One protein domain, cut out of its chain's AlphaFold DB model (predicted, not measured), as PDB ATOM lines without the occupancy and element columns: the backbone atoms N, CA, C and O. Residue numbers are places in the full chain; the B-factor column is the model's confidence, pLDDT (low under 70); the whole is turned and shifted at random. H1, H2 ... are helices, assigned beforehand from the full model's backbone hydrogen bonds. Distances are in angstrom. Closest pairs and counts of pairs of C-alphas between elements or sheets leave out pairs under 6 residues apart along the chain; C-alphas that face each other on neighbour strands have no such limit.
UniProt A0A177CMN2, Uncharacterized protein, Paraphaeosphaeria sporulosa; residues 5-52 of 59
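Overview. This is residues 5 to 52 of the 59 residues of an uncharacterized protein of Paraphaeosphaeria sporulosa (UniProt A0A177CMN2). The model is a stretched chain of helices: H1 sticks out as an arm at one end, and at the other end the short H4 folds back beside the last part of H3. H2 stands between them, making an open V with H3. The printed part has 48 residues with four named helices, in the order H1, H2, H3, H4, and no named strand; the class is all helix. It is extended, with a radius of gyration of the C-alphas of 15.9 A and spans of 48 by 24 by 12 A.

Along the chain. H1 takes residues 5 to 14, beginning at C-alpha 5 at (198.208, 241.551, 268.712), and is 14.8 A long from first to last C-alpha. H2, residues 22 to 30, is 12.7 A long. H3, residues 33 to 46, is the longest helix at 20.0 A, and its C-alpha 33 is at (220.792, 211.499, 268.335). H4, residues 49 to 52, is 5.1 A long and ends with C-alpha 52 at (229.718, 210.433, 280.718).

Arrangement. H1 is apart from H2, H3 and H4. H2 and H3 are close but not clearly touching; their closest C-alphas, of Ile 27 and Ala 33, are 5.5 A apart. Their lines stand at a steep tilt of 59 degrees, opposite ways. H3 touches H4 with residues 39 to 43 alone; the closest C-alphas, of Tyr 43 and Trp 49, are 5.5 A apart. H2 and H4 are apart. In H1, H2 and H3 every O i to N i+4 pair is within hydrogen-bond range, while H4 is too short for such a pair.

Size, cuts and confidence. The C-alphas farthest apart, of Ala 5 and Leu 51, are 48.0 A apart. Residues 5 to 19, of which 5 to 14 belong to H1, stand free; the body without them spans 26 by 16 by 12 A. The printed part has no cut. The link from H1 to H2 is short, and those from H2 to H3 and from H3 to H4 are tight. The mean pLDDT of the printed part is 80.8, and residues 5 to 18 are under 70.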
ATOM      1  N   ALA A   5     196.818 241.846 268.340       63.34
ATOM      2  CA  ALA A   5     198.208 241.551 268.712       63.34
ATOM      3  C   ALA A   5     198.349 240.300 269.606       63.34
ATOM      4  O   ALA A   5     199.295 239.530 269.467       63.34
ATOM      5  N   ALA A   6     197.381 240.064 270.499       62.06
ATOM      6  CA  ALA A   6     197.379 238.892 271.375       62.06
ATOM      7  C   ALA A   6     197.064 237.591 270.613       62.06
ATOM      8  O   ALA A   6     197.545 236.521 270.982       62.06
ATOM      9  N   ARG A   7     196.278 237.675 269.530       63.00
ATOM     10  CA  ARG A   7     195.957 236.520 268.682       63.00
ATOM     11  C   ARG A   7     197.138 236.090 267.820       63.00
ATOM     12  O   ARG A   7     197.347 234.896 267.654       63.00
ATOM     13  N   THR A   8     197.915 237.037 267.305       61.88
ATOM     14  CA  THR A   8     199.105 236.737 266.496       61.88
ATOM     15  C   THR A   8     200.222 236.071 267.300       61.88
ATOM     16  O   THR A   8     200.856 235.151 266.794       61.88
ATOM     17  N   ASP A   9     200.421 236.459 268.563       57.72
ATOM     18  CA  ASP A   9     201.440 235.864 269.448       57.72
ATOM     19  C   ASP A   9     201.087 234.410 269.826       57.72
ATOM     20  O   ASP A   9     201.915 233.503 269.753       57.72
ATOM     21  N   ALA A  10     199.803 234.160 270.114       59.91
ATOM     22  CA  ALA A  10     199.294 232.822 270.403       59.91
ATOM     23  C   ALA A  10     199.377 231.871 269.192       59.91
ATOM     24  O   ALA A  10     199.697 230.698 269.368       59.91
ATOM     25  N   LEU A  11     199.137 232.365 267.969       58.16
ATOM     26  CA  LEU A  11     199.301 231.563 266.749       58.16
ATOM     27  C   LEU A  11     200.768 231.213 266.467       58.16
ATOM     28  O   LEU A  11     201.033 230.104 266.015       58.16
ATOM     29  N   SER A  12     201.713 232.113 266.763       57.56
ATOM     30  CA  SER A  12     203.143 231.832 266.576       57.56
ATOM     31  C   SER A  12     203.657 230.779 267.559       57.56
ATOM     32  O   SER A  12     204.480 229.957 267.181       57.56
ATOM     33  N   LYS A  13     203.146 230.757 268.799       55.94
ATOM     34  CA  LYS A  13     203.482 229.725 269.796       55.94
ATOM     35  C   LYS A  13     202.873 228.355 269.511       55.94
ATOM     36  O   LYS A  13     203.435 227.357 269.932       55.94
ATOM     37  N   MET A  14     201.728 228.297 268.829       54.00
ATOM     38  CA  MET A  14     201.095 227.024 268.460       54.00
ATOM     39  C   MET A  14     201.744 226.350 267.243       54.00
ATOM     40  O   MET A  14     201.482 225.179 267.008       54.00
ATOM     41  N   GLN A  15     202.563 227.065 266.464       53.50
ATOM     42  CA  GLN A  15     203.301 226.494 265.325       53.50
ATOM     43  C   GLN A  15     204.661 225.893 265.716       53.50
ATOM     44  O   GLN A  15     205.278 225.227 264.895       53.50
ATOM     45  N   ASP A  16     205.105 226.109 266.956       55.34
ATOM     46  CA  ASP A  16     206.401 225.657 267.487       55.34
ATOM     47  C   ASP A  16     206.339 224.234 268.091       55.34
ATOM     48  O   ASP A  16     207.331 223.733 268.599       55.34
ATOM     49  N   ASP A  17     205.162 223.591 268.079       60.50
ATOM     50  CA  ASP A  17     204.931 222.278 268.717       60.50
ATOM     51  C   ASP A  17     205.108 221.093 267.741       60.50
ATOM     52  O   ASP A  17     205.314 219.958 268.162       60.50
ATOM     53  N   ASP A  18     205.065 221.347 266.427       67.44
ATOM     54  CA  ASP A  18     205.183 220.315 265.378       67.44
ATOM     55  C   ASP A  18     206.534 220.344 264.631       67.44
ATOM     56  O   ASP A  18     206.810 219.466 263.807       67.44
ATOM     57  N   GLU A  19     207.404 221.324 264.904       79.75
ATOM     58  CA  GLU A  19     208.772 221.350 264.378       79.75
ATOM     59  C   GLU A  19     209.789 221.036 265.482       79.75
ATOM     60  O   GLU A  19     209.691 221.593 266.571       79.75
ATOM     61  N   PRO A  20     210.818 220.207 265.211       79.88
ATOM     62  CA  PRO A  20     211.923 220.077 266.148       79.88
ATOM     63  C   PRO A  20     212.576 221.449 266.358       79.88
ATOM     64  O   PRO A  20     212.756 222.211 265.396       79.88
ATOM     65  N   ASP A  21     212.927 221.768 267.604       83.31
ATOM     66  CA  ASP A  21     213.581 223.033 267.932       83.31
ATOM     67  C   ASP A  21     214.975 223.126 267.272       83.31
ATOM     68  O   ASP A  21     215.494 222.168 266.692       83.31
ATOM     69  N   ASP A  22     215.620 224.293 267.318       87.44
ATOM     70  CA  ASP A  22     216.941 224.476 266.695       87.44
ATOM     71  C   ASP A  22     218.044 223.579 267.295       87.44
ATOM     72  O   ASP A  22     219.075 223.336 266.656       87.44
ATOM     73  N   TRP A  23     217.887 223.116 268.535       85.94
ATOM     74  CA  TRP A  23     218.814 222.188 269.176       85.94
ATOM     75  C   TRP A  23     218.573 220.760 268.679       85.94
ATOM     76  O   TRP A  23     219.511 220.152 268.160       85.94
ATOM     77  N   ASP A  24     217.334 220.289 268.702       85.19
ATOM     78  CA  ASP A  24     216.891 219.002 268.174       85.19
ATOM     79  C   ASP A  24     217.204 218.880 266.683       85.19
ATOM     80  O   ASP A  24     217.816 217.900 266.259       85.19
ATOM     81  N   LYS A  25     216.910 219.909 265.877       89.38
ATOM     82  CA  LYS A  25     217.275 219.977 264.449       89.38
ATOM     83  C   LYS A  25     218.766 219.714 264.245       89.38
ATOM     84  O   LYS A  25     219.137 218.933 263.367       89.38
ATOM     85  N   ARG A  26     219.636 220.320 265.062       87.81
ATOM     86  CA  ARG A  26     221.088 220.088 264.981       87.81
ATOM     87  C   ARG A  26     221.453 218.664 265.382       87.81
ATOM     88  O   ARG A  26     222.217 218.034 264.657       87.81
ATOM     89  N   ILE A  27     220.905 218.154 266.478       89.56
ATOM     90  CA  ILE A  27     221.184 216.796 266.964       89.56
ATOM     91  C   ILE A  27     220.725 215.728 265.962       89.56
ATOM     92  O   ILE A  27     221.472 214.796 265.675       89.56
ATOM     93  N   PHE A  28     219.547 215.882 265.357       87.62
ATOM     94  CA  PHE A  28     219.079 214.976 264.308       87.62
ATOM     95  C   PHE A  28     219.911 215.102 263.027       87.62
ATOM     96  O   PHE A  28     220.203 214.094 262.388       87.62
ATOM     97  N   SER A  29     220.353 216.314 262.667       89.94
ATOM     98  CA  SER A  29     221.155 216.534 261.454       89.94
ATOM     99  C   SER A  29     222.547 215.894 261.492       89.94
ATOM    100  O   SER A  29     223.093 215.576 260.438       89.94
ATOM    101  N   THR A  30     223.133 215.695 262.677       87.88
ATOM    102  CA  THR A  30     224.458 215.065 262.818       87.88
ATOM    103  C   THR A  30     224.399 213.541 262.748       87.88
ATOM    104  O   THR A  30     225.432 212.913 262.531       87.88
ATOM    105  N   GLY A  31     223.214 212.942 262.917       88.62
ATOM    106  CA  GLY A  31     223.032 211.490 262.961       88.62
ATOM    107  C   GLY A  31     223.468 210.830 264.275       88.62
ATOM    108  O   GLY A  31     223.513 209.608 264.329       88.62
ATOM    109  N   CYS A  32     223.767 211.611 265.321       89.12
ATOM    110  CA  CYS A  32     224.220 211.122 266.633       89.12
ATOM    111  C   CYS A  32     223.167 211.316 267.741       89.12
ATOM    112  O   CYS A  32     223.499 211.638 268.887       89.12
ATOM    113  N   ALA A  33     221.880 211.229 267.395       90.12
ATOM    114  CA  ALA A  33     220.792 211.499 268.335       90.12
ATOM    115  C   ALA A  33     220.769 210.502 269.508       90.12
ATOM    116  O   ALA A  33     220.578 210.911 270.656       90.12
ATOM    117  N   ASP A  34     221.042 209.223 269.241       88.81
ATOM    118  CA  ASP A  34     221.048 208.165 270.255       88.81
ATOM    119  C   ASP A  34     222.195 208.344 271.261       88.81
ATOM    120  O   ASP A  34     222.010 208.191 272.470       88.81
ATOM    121  N   GLU A  35     223.389 208.701 270.787       90.00
ATOM    122  CA  GLU A  35     224.541 209.009 271.637       90.00
ATOM    123  C   GLU A  35     224.294 210.269 272.472       90.00
ATOM    124  O   GLU A  35     224.654 210.317 273.651       90.00
ATOM    125  N   ASN A  36     223.634 211.277 271.895       90.31
ATOM    126  CA  ASN A  36     223.255 212.487 272.617       90.31
ATOM    127  C   ASN A  36     222.224 212.201 273.724       90.31
ATOM    128  O   ASN A  36     222.342 212.758 274.820       90.31
ATOM    129  N   MET A  37     221.259 211.304 273.487       90.62
ATOM    130  CA  MET A  37     220.328 210.858 274.531       90.62
ATOM    131  C   MET A  37     221.060 210.149 275.672       90.62
ATOM    132  O   MET A  37     220.917 210.557 276.822       90.62
ATOM    133  N   LYS A  38     221.937 209.180 275.376       91.94
ATOM    134  CA  LYS A  38     222.725 208.472 276.408       91.94
ATOM    135  C   LYS A  38     223.597 209.415 277.238       91.94
ATOM    136  O   LYS A  38     223.702 209.271 278.458       91.94
ATOM    137  N   LEU A  39     224.209 210.413 276.596       91.88
ATOM    138  CA  LEU A  39     224.982 211.444 277.290       91.88
ATOM    139  C   LEU A  39     224.096 212.276 278.230       91.88
ATOM    140  O   LEU A  39     224.487 212.547 279.370       91.88
ATOM    141  N   THR A  40     222.918 212.677 277.748       91.38
ATOM    142  CA  THR A  40     221.954 213.486 278.503       91.38
ATOM    143  C   THR A  40     221.424 212.720 279.711       91.38
ATOM    144  O   THR A  40     221.402 213.271 280.813       91.38
ATOM    145  N   ASP A  41     221.110 211.435 279.544       93.88
ATOM    146  CA  ASP A  41     220.676 210.544 280.622       93.88
ATOM    147  C   ASP A  41     221.771 210.370 281.680       93.88
ATOM    148  O   ASP A  41     221.542 210.599 282.871       93.88
ATOM    149  N   CYS A  42     223.006 210.081 281.262       95.19
ATOM    150  CA  CYS A  42     224.132 209.960 282.188       95.19
ATOM    151  C   CYS A  42     224.385 211.260 282.970       95.19
ATOM    152  O   CYS A  42     224.662 211.225 284.176       95.19
ATOM    153  N   TYR A  43     224.270 212.423 282.321       94.12
ATOM    154  CA  TYR A  43     224.358 213.703 283.018       94.12
ATOM    155  C   TYR A  43     223.185 213.895 283.974       94.12
ATOM    156  O   TYR A  43     223.379 214.399 285.077       94.12
ATOM    157  N   TYR A  44     221.975 213.495 283.599       95.19
ATOM    158  CA  TYR A  44     220.823 213.621 284.478       95.19
ATOM    159  C   TYR A  44     221.010 212.827 285.776       95.19
ATOM    160  O   TYR A  44     220.698 213.361 286.845       95.19
ATOM    161  N   GLU A  45     221.585 211.628 285.696       94.69
ATOM    162  CA  GLU A  45     221.890 210.773 286.848       94.69
ATOM    163  C   GLU A  45     223.066 211.290 287.684       94.69
ATOM    164  O   GLU A  45     222.965 211.409 288.906       94.69
ATOM    165  N   LYS A  46     224.199 211.596 287.043       93.31
ATOM    166  CA  LYS A  46     225.463 211.895 287.743       93.31
ATOM    167  C   LYS A  46     225.679 213.378 288.016       93.31
ATOM    168  O   LYS A  46     226.505 213.730 288.852       93.31
ATOM    169  N   LYS A  47     224.985 214.243 287.275       93.19
ATOM    170  CA  LYS A  47     225.182 215.702 287.222       93.19
ATOM    171  C   LYS A  47     226.628 216.122 286.900       93.19
ATOM    172  O   LYS A  47     227.027 217.242 287.205       93.19
ATOM    173  N   ASP A  48     227.408 215.248 286.253       91.12
ATOM    174  CA  ASP A  48     228.778 215.524 285.798       91.12
ATOM    175  C   ASP A  48     229.033 214.905 284.413       91.12
ATOM    176  O   ASP A  48     229.096 213.685 284.255       91.12
ATOM    177  N   TRP A  49     229.230 215.761 283.407       88.81
ATOM    178  CA  TRP A  49     229.477 215.363 282.019       88.81
ATOM    179  C   TRP A  49     230.817 214.636 281.827       88.81
ATOM    180  O   TRP A  49     230.967 213.845 280.894       88.81
ATOM    181  N   ARG A  50     231.802 214.842 282.715       91.06
ATOM    182  CA  ARG A  50     233.128 214.201 282.614       91.06
ATOM    183  C   ARG A  50     233.043 212.693 282.825       91.06
ATOM    184  O   ARG A  50     233.818 211.941 282.238       91.06
ATOM    185  N   LEU A  51     232.085 212.255 283.640       89.94
ATOM    186  CA  LEU A  51     231.823 210.845 283.929       89.94
ATOM    187  C   LEU A  51     231.019 210.144 282.823       89.94
ATOM    188  O   LEU A  51     230.820 208.932 282.904       89.94
ATOM    189  N   CYS A  52     230.574 210.896 281.811       92.38
ATOM    190  CA  CYS A  52     229.718 210.433 280.718       92.38
ATOM    191  C   CYS A  52     230.443 210.370 279.369       92.38
ATOM    192  O   CYS A  52     229.840 210.039 278.357       92.38
TER     193      CYS A  52